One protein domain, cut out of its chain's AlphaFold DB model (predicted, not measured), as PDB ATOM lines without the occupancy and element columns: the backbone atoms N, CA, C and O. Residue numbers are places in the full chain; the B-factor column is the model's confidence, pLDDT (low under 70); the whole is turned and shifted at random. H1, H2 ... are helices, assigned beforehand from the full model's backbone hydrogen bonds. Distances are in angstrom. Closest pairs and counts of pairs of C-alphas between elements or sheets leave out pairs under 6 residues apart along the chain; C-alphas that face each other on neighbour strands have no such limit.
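What this domain is: This is residues 11 to 102 of the 350 residues of an uncharacterized protein of Pseudogymnoascus sp. VKM F-4515 (FW-2607) (UniProt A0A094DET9). The longest helix, H3, stands side by side with H2 and H4 in a small three-helix bundle, in which H2 and H4 pack on each other and H3 lies more loosely beside both, their centres making a triangle. From this body residues 11 to 30, with helix H1, stick out to one side as an arm, and that arm makes much of the length. The printed part has 92 residues with four named helices, in the order H1 H2 H3 H4, and no named strand; its class is all helix. The whole is loose, with a radius of gyration of the C-alphas of 16.8 A, and spans 59 by 27 by 26 A.

Where its parts are: Find C-alpha 60 at (18.512, 59.434, 36.779); from there H3, residues 60 to 80, runs 30.8 A to C-alpha 80 at (-11.957, 58.998, 41.090). H2, residues 40 to 57, measures 26.1 A from first to last C-alpha. H4, residues 86 to 100, measures 21.1 A and ends at C-alpha 100 at (10.005, 49.406, 30.711). Go back to C-alpha 11 at (-36.509, 42.623, 20.880) for H1, residues 11 to 25, 23.0 A long.

How they stand to each other: Begin with the bundle of H2, H3 and H4, which is up and down, each helix running against the one before it in the chain. H3 and H2 are close but not clearly touching, at a shallow tilt of 20 degrees, opposite ways; look at Trp 55 and Arg 63, whose C-alphas are the closest, 6.8 A apart. H3 and H4 are also close but not clearly touching, at a shallow tilt of 20 degrees, opposite ways; their closest C-alphas, those of Ala 66 and Met 99, are 7.6 A apart. H2 and H4 touch, with 20 pairs of C-alphas within 8 A, at a shallow tilt of 10 degrees, the same way; their closest C-alphas, those of Val 40 and Val 86, are 4.9 A apart. H1 is apart from H2, H3 and H4. In H3 and H4 every O i to N i+4 pair is within hydrogen-bond range, against 8 of 11 in H1 and 13 of 14 in H2.

The domain as a whole: The two C-alphas farthest apart are those of Ser 11 and Gly 60, at 59.7 A. Without the stretches that stand free, residues 11 to 30 and 78 to 83, the body spans 37 by 24 by 17 A. The link from H1 to H2, residues 26 to 39, is long; those from H2 to H3 and from H3 to H4 are tight. The printed part has no cut. In the B-factor column the mean pLDDT of the printed part is 71.1, and residues 11 to 38 and 81 to 83 are under 70.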
ATOM      1  N   SER A  11     -37.295  43.270  19.823       46.75
ATOM      2  CA  SER A  11     -36.509  42.623  20.880       46.75
ATOM      3  C   SER A  11     -35.326  41.798  20.354       46.75
ATOM      4  O   SER A  11     -34.328  41.675  21.058       46.75
ATOM      5  N   ALA A  12     -35.374  41.300  19.111       44.69
ATOM      6  CA  ALA A  12     -34.297  40.485  18.532       44.69
ATOM      7  C   ALA A  12     -33.105  41.309  18.000       44.69
ATOM      8  O   ALA A  12     -32.012  40.781  17.800       44.69
ATOM      9  N   VAL A  13     -33.287  42.616  17.777       47.00
ATOM     10  CA  VAL A  13     -32.227  43.495  17.247       47.00
ATOM     11  C   VAL A  13     -31.318  44.022  18.367       47.00
ATOM     12  O   VAL A  13     -30.126  44.219  18.150       47.00
ATOM     13  N   MET A  14     -31.833  44.184  19.590       44.75
ATOM     14  CA  MET A  14     -31.049  44.692  20.728       44.75
ATOM     15  C   MET A  14     -30.039  43.674  21.280       44.75
ATOM     16  O   MET A  14     -28.952  44.061  21.711       44.75
ATOM     17  N   THR A  15     -30.346  42.376  21.232       43.38
ATOM     18  CA  THR A  15     -29.447  41.331  21.750       43.38
ATOM     19  C   THR A  15     -28.202  41.161  20.883       43.38
ATOM     20  O   THR A  15     -27.106  41.037  21.423       43.38
ATOM     21  N   ASN A  16     -28.325  41.288  19.556       41.69
ATOM     22  CA  ASN A  16     -27.182  41.170  18.646       41.69
ATOM     23  C   ASN A  16     -26.165  42.319  18.782       41.69
ATOM     24  O   ASN A  16     -24.957  42.088  18.656       41.69
ATOM     25  N   TYR A  17     -26.606  43.538  19.112       41.44
ATOM     26  CA  TYR A  17     -25.687  44.657  19.352       41.44
ATOM     27  C   TYR A  17     -24.892  44.479  20.651       41.44
ATOM     28  O   TYR A  17     -23.688  44.741  20.662       41.44
ATOM     29  N   ALA A  18     -25.514  43.961  21.715       42.44
ATOM     30  CA  ALA A  18     -24.820  43.700  22.973       42.44
ATOM     31  C   ALA A  18     -23.725  42.632  22.805       42.44
ATOM     32  O   ALA A  18     -22.570  42.876  23.158       42.44
ATOM     33  N   THR A  19     -24.024  41.490  22.176       42.53
ATOM     34  CA  THR A  19     -23.021  40.431  21.942       42.53
ATOM     35  C   THR A  19     -21.891  40.860  21.011       42.53
ATOM     36  O   THR A  19     -20.752  40.428  21.196       42.53
ATOM     37  N   THR A  20     -22.160  41.737  20.042       40.59
ATOM     38  CA  THR A  20     -21.116  42.234  19.131       40.59
ATOM     39  C   THR A  20     -20.195  43.233  19.836       40.59
ATOM     40  O   THR A  20     -18.981  43.175  19.655       40.59
ATOM     41  N   ILE A  21     -20.729  44.076  20.727       45.28
ATOM     42  CA  ILE A  21     -19.915  44.982  21.556       45.28
ATOM     43  C   ILE A  21     -19.034  44.187  22.534       45.28
ATOM     44  O   ILE A  21     -17.856  44.510  22.683       45.28
ATOM     45  N   TYR A  22     -19.544  43.102  23.128       37.31
ATOM     46  CA  TYR A  22     -18.729  42.234  23.987       37.31
ATOM     47  C   TYR A  22     -17.622  41.496  23.218       37.31
ATOM     48  O   TYR A  22     -16.510  41.380  23.732       37.31
ATOM     49  N   LYS A  23     -17.870  41.065  21.973       35.78
ATOM     50  CA  LYS A  23     -16.852  40.397  21.137       35.78
ATOM     51  C   LYS A  23     -15.781  41.348  20.586       35.78
ATOM     52  O   LYS A  23     -14.635  40.937  20.420       35.78
ATOM     53  N   VAL A  24     -16.108  42.619  20.338       36.94
ATOM     54  CA  VAL A  24     -15.140  43.608  19.818       36.94
ATOM     55  C   VAL A  24     -14.179  44.109  20.908       36.94
ATOM     56  O   VAL A  24     -13.042  44.468  20.607       36.94
ATOM     57  N   VAL A  25     -14.570  44.074  22.187       39.44
ATOM     58  CA  VAL A  25     -13.710  44.521  23.302       39.44
ATOM     59  C   VAL A  25     -12.675  43.462  23.724       39.44
ATOM     60  O   VAL A  25     -11.683  43.796  24.368       39.44
ATOM     61  N   THR A  26     -12.831  42.201  23.314       38.38
ATOM     62  CA  THR A  26     -11.909  41.112  23.690       38.38
ATOM     63  C   THR A  26     -10.707  40.918  22.759       38.38
ATOM     64  O   THR A  26      -9.862  40.078  23.049       38.38
ATOM     65  N   VAL A  27     -10.562  41.711  21.690       35.56
ATOM     66  CA  VAL A  27      -9.373  41.691  20.802       35.56
ATOM     67  C   VAL A  27      -8.333  42.735  21.236       35.56
ATOM     68  O   VAL A  27      -7.654  43.360  20.427       35.56
ATOM     69  N   TRP A  28      -8.217  42.980  22.539       38.91
ATOM     70  CA  TRP A  28      -7.155  43.811  23.093       38.91
ATOM     71  C   TRP A  28      -6.181  42.912  23.829       38.91
ATOM     72  O   TRP A  28      -6.580  42.258  24.784       38.91
ATOM     73  N   PHE A  29      -4.956  42.884  23.293       37.50
ATOM     74  CA  PHE A  29      -3.681  42.398  23.826       37.50
ATOM     75  C   PHE A  29      -3.750  41.533  25.090       37.50
ATOM     76  O   PHE A  29      -4.325  41.977  26.081       37.50
ATOM     77  N   PRO A  30      -3.068  40.372  25.131       38.50
ATOM     78  CA  PRO A  30      -2.966  39.580  26.346       38.50
ATOM     79  C   PRO A  30      -2.216  40.390  27.411       38.50
ATOM     80  O   PRO A  30      -0.997  40.329  27.545       38.50
ATOM     81  N   ILE A  31      -2.959  41.176  28.186       49.44
ATOM     82  CA  ILE A  31      -2.598  41.484  29.557       49.44
ATOM     83  C   ILE A  31      -2.539  40.096  30.192       49.44
ATOM     84  O   ILE A  31      -3.554  39.391  30.110       49.44
ATOM     85  N   PRO A  32      -1.388  39.648  30.731       49.69
ATOM     86  CA  PRO A  32      -1.326  38.373  31.427       49.69
ATOM     87  C   PRO A  32      -2.486  38.369  32.409       49.69
ATOM     88  O   PRO A  32      -2.637  39.291  33.216       49.69
ATOM     89  N   ARG A  33      -3.402  37.427  32.185       49.81
ATOM     90  CA  ARG A  33      -4.697  37.363  32.841       49.81
ATOM     91  C   ARG A  33      -4.454  37.208  34.336       49.81
ATOM     92  O   ARG A  33      -4.396  36.106  34.853       49.81
ATOM     93  N   LEU A  34      -4.419  38.333  35.041       53.44
ATOM     94  CA  LEU A  34      -4.556  38.409  36.496       53.44
ATOM     95  C   LEU A  34      -5.969  37.975  36.951       53.44
ATOM     96  O   LEU A  34      -6.315  38.098  38.118       53.44
ATOM     97  N   SER A  35      -6.801  37.484  36.024       48.34
ATOM     98  CA  SER A  35      -8.179  37.044  36.234       48.34
ATOM     99  C   SER A  35      -8.306  35.634  36.821       48.34
ATOM    100  O   SER A  35      -9.426  35.157  36.964       48.34
ATOM    101  N   GLY A  36      -7.202  34.955  37.141       49.66
ATOM    102  CA  GLY A  36      -7.223  33.715  37.918       49.66
ATOM    103  C   GLY A  36      -6.979  34.010  39.394       49.66
ATOM    104  O   GLY A  36      -5.843  34.273  39.758       49.66
ATOM    105  N   ILE A  37      -8.038  34.000  40.217       57.41
ATOM    106  CA  ILE A  37      -8.024  33.881  41.698       57.41
ATOM    107  C   ILE A  37      -7.075  34.852  42.439       57.41
ATOM    108  O   ILE A  37      -6.743  34.656  43.601       57.41
ATOM    109  N   MET A  38      -6.607  35.931  41.816       65.00
ATOM    110  CA  MET A  38      -5.695  36.830  42.506       65.00
ATOM    111  C   MET A  38      -6.511  37.817  43.337       65.00
ATOM    112  O   MET A  38      -7.293  38.603  42.800       65.00
ATOM    113  N   ASN A  39      -6.350  37.760  44.657       83.44
ATOM    114  CA  ASN A  39      -6.930  38.744  45.562       83.44
ATOM    115  C   ASN A  39      -6.272  40.124  45.354       83.44
ATOM    116  O   ASN A  39      -5.218  40.257  44.727       83.44
ATOM    117  N   VAL A  40      -6.909  41.176  45.875       82.44
ATOM    118  CA  VAL A  40      -6.414  42.559  45.738       82.44
ATOM    119  C   VAL A  40      -4.992  42.695  46.295       82.44
ATOM    120  O   VAL A  40      -4.147  43.307  45.652       82.44
ATOM    121  N   GLU A  41      -4.703  42.048  47.426       84.62
ATOM    122  CA  GLU A  41      -3.372  42.051  48.048       84.62
ATOM    123  C   GLU A  41      -2.302  41.404  47.155       84.62
ATOM    124  O   GLU A  41      -1.192  41.917  47.034       84.62
ATOM    125  N   GLY A  42      -2.621  40.293  46.488       86.06
ATOM    126  CA  GLY A  42      -1.733  39.642  45.527       86.06
ATOM    127  C   GLY A  42      -1.480  40.524  44.307       86.06
ATOM    128  O   GLY A  42      -0.339  40.652  43.860       86.06
ATOM    129  N   ALA A  43      -2.521  41.208  43.824       83.75
ATOM    130  CA  ALA A  43      -2.414  42.168  42.730       83.75
ATOM    131  C   ALA A  43      -1.506  43.351  43.089       83.75
ATOM    132  O   ALA A  43      -0.665  43.764  42.286       83.75
ATOM    133  N   GLU A  44      -1.646  43.864  44.310       86.44
ATOM    134  CA  GLU A  44      -0.805  44.925  44.847       86.44
ATOM    135  C   GLU A  44       0.654  44.481  44.974       86.44
ATOM    136  O   GLU A  44       1.550  45.172  44.480       86.44
ATOM    137  N   ARG A  45       0.910  43.311  45.576       89.00
ATOM    138  CA  ARG A  45       2.269  42.762  45.709       89.00
ATOM    139  C   ARG A  45       2.930  42.572  44.349       89.00
ATOM    140  O   ARG A  45       4.082  42.968  44.176       89.00
ATOM    141  N   TYR A  46       2.202  42.032  43.375       89.06
ATOM    142  CA  TYR A  46       2.710  41.861  42.017       89.06
ATOM    143  C   TYR A  46       3.055  43.204  41.363       89.06
ATOM    144  O   TYR A  46       4.137  43.361  40.793       89.06
ATOM    145  N   TYR A  47       2.182  44.205  41.504       88.69
ATOM    146  CA  TYR A  47       2.465  45.560  41.039       88.69
ATOM    147  C   TYR A  47       3.728  46.141  41.693       88.69
ATOM    148  O   TYR A  47       4.585  46.684  40.991       88.69
ATOM    149  N   LEU A  48       3.877  46.016  43.016       89.62
ATOM    150  CA  LEU A  48       5.051  46.505  43.743       89.62
ATOM    151  C   LEU A  48       6.338  45.813  43.281       89.62
ATOM    152  O   LEU A  48       7.342  46.495  43.069       89.62
ATOM    153  N   HIS A  49       6.290  44.500  43.060       91.75
ATOM    154  CA  HIS A  49       7.409  43.727  42.524       91.75
ATOM    155  C   HIS A  49       7.830  44.232  41.136       91.75
ATOM    156  O   HIS A  49       8.990  44.583  40.926       91.75
ATOM    157  N   GLN A  50       6.879  44.362  40.203       90.31
ATOM    158  CA  GLN A  50       7.160  44.879  38.856       90.31
ATOM    159  C   GLN A  50       7.682  46.318  38.888       90.31
ATOM    160  O   GLN A  50       8.585  46.685  38.135       90.31
ATOM    161  N   ARG A  51       7.149  47.143  39.794       89.62
ATOM    162  CA  ARG A  51       7.608  48.518  39.993       89.62
ATOM    163  C   ARG A  51       9.050  48.563  40.496       89.62
ATOM    164  O   ARG A  51       9.820  49.381  39.999       89.62
ATOM    165  N   LYS A  52       9.415  47.709  41.457       90.62
ATOM    166  CA  LYS A  52      10.787  47.612  41.976       90.62
ATOM    167  C   LYS A  52      11.757  47.194  40.867       90.62
ATOM    168  O   LYS A  52      12.708  47.926  40.609       90.62
ATOM    169  N   ALA A  53      11.432  46.129  40.133       89.06
ATOM    170  CA  ALA A  53      12.241  45.644  39.015       89.06
ATOM    171  C   ALA A  53      12.437  46.703  37.910       89.06
ATOM    172  O   ALA A  53      13.504  46.798  37.304       89.06
ATOM    173  N   TYR A  54      11.423  47.535  37.644       87.81
ATOM    174  CA  TYR A  54      11.553  48.645  36.695       87.81
ATOM    175  C   TYR A  54      12.500  49.745  37.205       87.81
ATOM    176  O   TYR A  54      13.294  50.280  36.431       87.81
ATOM    177  N   TRP A  55      12.460  50.070  38.499       88.31
ATOM    178  CA  TRP A  55      13.337  51.083  39.097       88.31
ATOM    179  C   TRP A  55      14.783  50.653  39.258       88.31
ATOM    180  O   TRP A  55      15.658  51.512  39.199       88.31
ATOM    181  N   GLU A  56      15.049  49.362  39.407       90.31
ATOM    182  CA  GLU A  56      16.417  48.838  39.381       90.31
ATOM    183  C   GLU A  56      17.064  49.052  38.005       90.31
ATOM    184  O   GLU A  56      18.244  49.377  37.912       90.31
ATOM    185  N   LYS A  57      16.268  48.959  36.932       85.69
ATOM    186  CA  LYS A  57      16.730  49.131  35.545       85.69
ATOM    187  C   LYS A  57      16.746  50.582  35.062       85.69
ATOM    188  O   LYS A  57      17.339  50.867  34.029       85.69
ATOM    189  N   THR A  58      16.083  51.493  35.773       85.06
ATOM    190  CA  THR A  58      15.891  52.881  35.332       85.06
ATOM    191  C   THR A  58      16.546  53.836  36.318       85.06
ATOM    192  O   THR A  58      16.162  53.875  37.485       85.06
ATOM    193  N   GLN A  59      17.488  54.662  35.864       86.38
ATOM    194  CA  GLN A  59      18.203  55.616  36.720       86.38
ATOM    195  C   GLN A  59      18.057  57.067  36.237       86.38
ATOM    196  O   GLN A  59      17.561  57.344  35.144       86.38
ATOM    197  N   GLY A  60      18.439  58.010  37.102       88.00
ATOM    198  CA  GLY A  60      18.512  59.434  36.779       88.00
ATOM    199  C   GLY A  60      17.176  60.079  36.395       88.00
ATOM    200  O   GLY A  60      16.133  59.874  37.026       88.00
ATOM    201  N   GLU A  61      17.212  60.912  35.354       85.25
ATOM    202  CA  GLU A  61      16.085  61.763  34.966       85.25
ATOM    203  C   GLU A  61      14.877  60.962  34.451       85.25
ATOM    204  O   GLU A  61      13.721  61.338  34.675       85.25
ATOM    205  N   GLU A  62      15.123  59.825  33.803       81.38
ATOM    206  CA  GLU A  62      14.065  58.958  33.290       81.38
ATOM    207  C   GLU A  62      13.241  58.346  34.427       81.38
ATOM    208  O   GLU A  62      12.005  58.394  34.389       81.38
ATOM    209  N   ARG A  63      13.912  57.901  35.498       85.50
ATOM    210  CA  ARG A  63      13.259  57.417  36.722       85.50
ATOM    211  C   ARG A  63      12.361  58.495  37.321       85.50
ATOM    212  O   ARG A  63      11.188  58.233  37.588       85.50
ATOM    213  N   ARG A  64      12.861  59.730  37.451       85.50
ATOM    214  CA  ARG A  64      12.082  60.864  37.985       85.50
ATOM    215  C   ARG A  64      10.849  61.164  37.128       85.50
ATOM    216  O   ARG A  64       9.747  61.338  37.655       85.50
ATOM    217  N   ARG A  65      10.995  61.193  35.798       85.19
ATOM    218  CA  ARG A  65       9.875  61.425  34.865       85.19
ATOM    219  C   ARG A  65       8.828  60.311  34.951       85.19
ATOM    220  O   ARG A  65       7.630  60.606  34.975       85.19
ATOM    221  N   ALA A  66       9.253  59.052  35.009       81.75
ATOM    222  CA  ALA A  66       8.355  57.907  35.110       81.75
ATOM    223  C   ALA A  66       7.642  57.850  36.473       81.75
ATOM    224  O   ALA A  66       6.427  57.638  36.524       81.75
ATOM    225  N   GLN A  67       8.350  58.143  37.566       85.25
ATOM    226  CA  GLN A  67       7.772  58.242  38.907       85.25
ATOM    227  C   GLN A  67       6.710  59.344  38.975       85.25
ATOM    228  O   GLN A  67       5.600  59.102  39.450       85.25
ATOM    229  N   ASN A  68       6.989  60.525  38.415       86.56
ATOM    230  CA  ASN A  68       6.008  61.610  38.334       86.56
ATOM    231  C   ASN A  68       4.755  61.202  37.546       86.56
ATOM    232  O   ASN A  68       3.638  61.535  37.947       86.56
ATOM    233  N   ARG A  69       4.910  60.448  36.450       82.50
ATOM    234  CA  ARG A  69       3.770  59.930  35.673       82.50
ATOM    235  C   ARG A  69       2.935  58.932  36.475       82.50
ATOM    236  O   ARG A  69       1.710  59.059  36.480       82.50
ATOM    237  N   LEU A  70       3.570  57.984  37.165       82.31
ATOM    238  CA  LEU A  70       2.875  57.016  38.022       82.31
ATOM    239  C   LEU A  70       2.157  57.702  39.180       82.31
ATOM    240  O   LEU A  70       0.982  57.431  39.406       82.31
ATOM    241  N   ASN A  71       2.809  58.650  39.853       84.00
ATOM    242  CA  ASN A  71       2.209  59.407  40.951       84.00
ATOM    243  C   ASN A  71       1.006  60.231  40.480       84.00
ATOM    244  O   ASN A  71      -0.027  60.253  41.147       84.00
ATOM    245  N   GLN A  72       1.086  60.863  39.305       82.38
ATOM    246  CA  GLN A  72      -0.068  61.546  38.712       82.38
ATOM    247  C   GLN A  72      -1.204  60.577  38.383       82.38
ATOM    248  O   GLN A  72      -2.373  60.929  38.554       82.38
ATOM    249  N   TYR A  73      -0.882  59.379  37.891       76.62
ATOM    250  CA  TYR A  73      -1.882  58.360  37.603       76.62
ATOM    251  C   TYR A  73      -2.563  57.881  38.890       76.62
ATOM    252  O   TYR A  73      -3.785  57.948  38.970       76.62
ATOM    253  N   LEU A  74      -1.790  57.509  39.915       77.81
ATOM    254  CA  LEU A  74      -2.286  57.094  41.231       77.81
ATOM    255  C   LEU A  74      -3.107  58.194  41.911       77.81
ATOM    256  O   LEU A  74      -4.198  57.937  42.401       77.81
ATOM    257  N   SER A  75      -2.642  59.444  41.871       79.12
ATOM    258  CA  SER A  75      -3.378  60.583  42.431       79.12
ATOM    259  C   SER A  75      -4.731  60.785  41.736       79.12
ATOM    260  O   SER A  75      -5.755  60.976  42.394       79.12
ATOM    261  N   ARG A  76      -4.769  60.698  40.399       75.44
ATOM    262  CA  ARG A  76      -6.028  60.765  39.635       75.44
ATOM    263  C   ARG A  76      -6.922  59.559  39.896       75.44
ATOM    264  O   ARG A  76      -8.140  59.727  39.905       75.44
ATOM    265  N   TRP A  77      -6.323  58.387  40.076       70.81
ATOM    266  CA  TRP A  77      -7.016  57.144  40.377       70.81
ATOM    267  C   TRP A  77      -7.709  57.227  41.735       70.81
ATOM    268  O   TRP A  77      -8.933  57.183  41.775       70.81
ATOM    269  N   ASN A  78      -6.963  57.504  42.807       73.38
ATOM    270  CA  ASN A  78      -7.478  57.622  44.176       73.38
ATOM    271  C   ASN A  78      -8.548  58.710  44.318       73.38
ATOM    272  O   ASN A  78      -9.432  58.619  45.164       73.38
ATOM    273  N   ARG A  79      -8.481  59.759  43.487       75.44
ATOM    274  CA  ARG A  79      -9.500  60.815  43.465       75.44
ATOM    275  C   ARG A  79     -10.812  60.372  42.809       75.44
ATOM    276  O   ARG A  79     -11.853  60.925  43.148       75.44
ATOM    277  N   LYS A  80     -10.768  59.458  41.834       70.00
ATOM    278  CA  LYS A  80     -11.957  58.998  41.090       70.00
ATOM    279  C   LYS A  80     -12.543  57.705  41.642       70.00
ATOM    280  O   LYS A  80     -13.754  57.537  41.593       70.00
ATOM    281  N   ASN A  81     -11.696  56.822  42.153       62.94
ATOM    282  CA  ASN A  81     -12.062  55.493  42.607       62.94
ATOM    283  C   ASN A  81     -11.645  55.356  44.074       62.94
ATOM    284  O   ASN A  81     -10.469  55.460  44.406       62.94
ATOM    285  N   HIS A  82     -12.628  55.155  44.954       58.34
ATOM    286  CA  HIS A  82     -12.411  54.928  46.388       58.34
ATOM    287  C   HIS A  82     -12.124  53.459  46.735       58.34
ATOM    288  O   HIS A  82     -11.872  53.151  47.897       58.34
ATOM    289  N   VAL A  83     -12.197  52.560  45.751       55.12
ATOM    290  CA  VAL A  83     -12.020  51.118  45.935       55.12
ATOM    291  C   VAL A  83     -10.862  50.662  45.061       55.12
ATOM    292  O   VAL A  83     -10.916  50.829  43.846       55.12
ATOM    293  N   GLU A  84      -9.834  50.101  45.692       74.75
ATOM    294  CA  GLU A  84      -8.713  49.439  45.028       74.75
ATOM    295  C   GLU A  84      -9.171  48.052  44.565       74.75
ATOM    296  O   GLU A  84      -9.528  47.195  45.376       74.75
ATOM    297  N   THR A  85      -9.216  47.833  43.250       80.25
ATOM    298  CA  THR A  85      -9.594  46.539  42.665       80.25
ATOM    299  C   THR A  85      -8.404  45.839  42.015       80.25
ATOM    300  O   THR A  85      -7.432  46.471  41.601       80.25
ATOM    301  N   VAL A  86      -8.497  44.517  41.837       83.31
ATOM    302  CA  VAL A  86      -7.501  43.714  41.096       83.31
ATOM    303  C   VAL A  86      -7.253  44.286  39.695       83.31
ATOM    304  O   VAL A  86      -6.122  44.324  39.208       83.31
ATOM    305  N   LYS A  87      -8.311  44.796  39.052       82.75
ATOM    306  CA  LYS A  87      -8.230  45.415  37.728       82.75
ATOM    307  C   LYS A  87      -7.362  46.673  37.747       82.75
ATOM    308  O   LYS A  87      -6.643  46.930  36.784       82.75
ATOM    309  N   ASP A  88      -7.358  47.416  38.839       81.62
ATOM    310  CA  ASP A  88      -6.620  48.674  38.955       81.62
ATOM    311  C   ASP A  88      -5.122  48.399  39.001       81.62
ATOM    312  O   ASP A  88      -4.350  48.968  38.223       81.62
ATOM    313  N   TYR A  89      -4.726  47.441  39.839       84.12
ATOM    314  CA  TYR A  89      -3.349  46.964  39.910       84.12
ATOM    315  C   TYR A  89      -2.902  46.301  38.607       84.12
ATOM    316  O   TYR A  89      -1.752  46.479  38.202       84.12
ATOM    317  N   SER A  90      -3.801  45.629  37.881       85.00
ATOM    318  CA  SER A  90      -3.481  45.102  36.547       85.00
ATOM    319  C   SER A  90      -3.120  46.213  35.551       85.00
ATOM    320  O   SER A  90      -2.131  46.101  34.825       85.00
ATOM    321  N   ILE A  91      -3.854  47.332  35.570       84.25
ATOM    322  CA  ILE A  91      -3.605  48.484  34.696       84.25
ATOM    323  C   ILE A  91      -2.305  49.189  35.090       84.25
ATOM    324  O   ILE A  91      -1.499  49.548  34.229       84.25
ATOM    325  N   LEU A  92      -2.083  49.387  36.391       85.12
ATOM    326  CA  LEU A  92      -0.844  49.967  36.908       85.12
ATOM    327  C   LEU A  92       0.368  49.131  36.495       85.12
ATOM    328  O   LEU A  92       1.356  49.679  36.005       85.12
ATOM    329  N   THR A  93       0.260  47.811  36.616       87.88
ATOM    330  CA  THR A  93       1.321  46.882  36.231       87.88
ATOM    331  C   THR A  93       1.578  46.910  34.728       87.88
ATOM    332  O   THR A  93       2.726  47.041  34.307       87.88
ATOM    333  N   ALA A  94       0.526  46.895  33.907       86.50
ATOM    334  CA  ALA A  94       0.656  47.025  32.457       86.50
ATOM    335  C   ALA A  94       1.350  48.339  32.057       86.50
ATOM    336  O   ALA A  94       2.187  48.347  31.157       86.50
ATOM    337  N   ASN A  95       1.064  49.442  32.756       85.50
ATOM    338  CA  ASN A  95       1.732  50.719  32.516       85.50
ATOM    339  C   ASN A  95       3.216  50.688  32.898       85.50
ATOM    340  O   ASN A  95       4.028  51.229  32.151       85.50
ATOM    341  N   VAL A  96       3.579  50.058  34.020       86.31
ATOM    342  CA  VAL A  96       4.989  49.864  34.408       86.31
ATOM    343  C   VAL A  96       5.729  49.049  33.349       86.31
ATOM    344  O   VAL A  96       6.779  49.477  32.873       86.31
ATOM    345  N   ILE A  97       5.147  47.934  32.906       86.25
ATOM    346  CA  ILE A  97       5.732  47.077  31.866       86.25
ATOM    347  C   ILE A  97       5.873  47.838  30.540       86.25
ATOM    348  O   ILE A  97       6.913  47.752  29.888       86.25
ATOM    349  N   ALA A  98       4.856  48.610  30.139       84.75
ATOM    350  CA  ALA A  98       4.905  49.421  28.924       84.75
ATOM    351  C   ALA A  98       6.027  50.467  28.988       84.75
ATOM    352  O   ALA A  98       6.788  50.597  28.030       84.75
ATOM    353  N   MET A  99       6.187  51.159  30.122       82.31
ATOM    354  CA  MET A  99       7.286  52.113  30.315       82.31
ATOM    355  C   MET A  99       8.656  51.431  30.264       82.31
ATOM    356  O   MET A  99       9.557  51.967  29.626       82.31
ATOM    357  N   GLY A 100       8.793  50.228  30.834       82.38
ATOM    358  CA  GLY A 100      10.005  49.406  30.711       82.38
ATOM    359  C   GLY A 100      10.373  49.044  29.271       82.38
ATOM    360  O   GLY A 100      11.542  48.855  28.963       82.38
ATOM    361  N   LYS A 101       9.388  49.003  28.370       84.75
ATOM    362  CA  LYS A 101       9.585  48.774  26.930       84.75
ATOM    363  C   LYS A 101       9.712  50.074  26.122       84.75
ATOM    364  O   LYS A 101       9.636  50.031  24.897       84.75
ATOM    365  N   GLY A 102       9.805  51.237  26.776       80.19
ATOM    366  CA  GLY A 102       9.779  52.551  26.118       80.19
ATOM    367  C   GLY A 102       8.432  52.899  25.467       80.19
ATOM    368  O   GLY A 102       8.317  53.877  24.724       80.19
TER     369      GLY A 102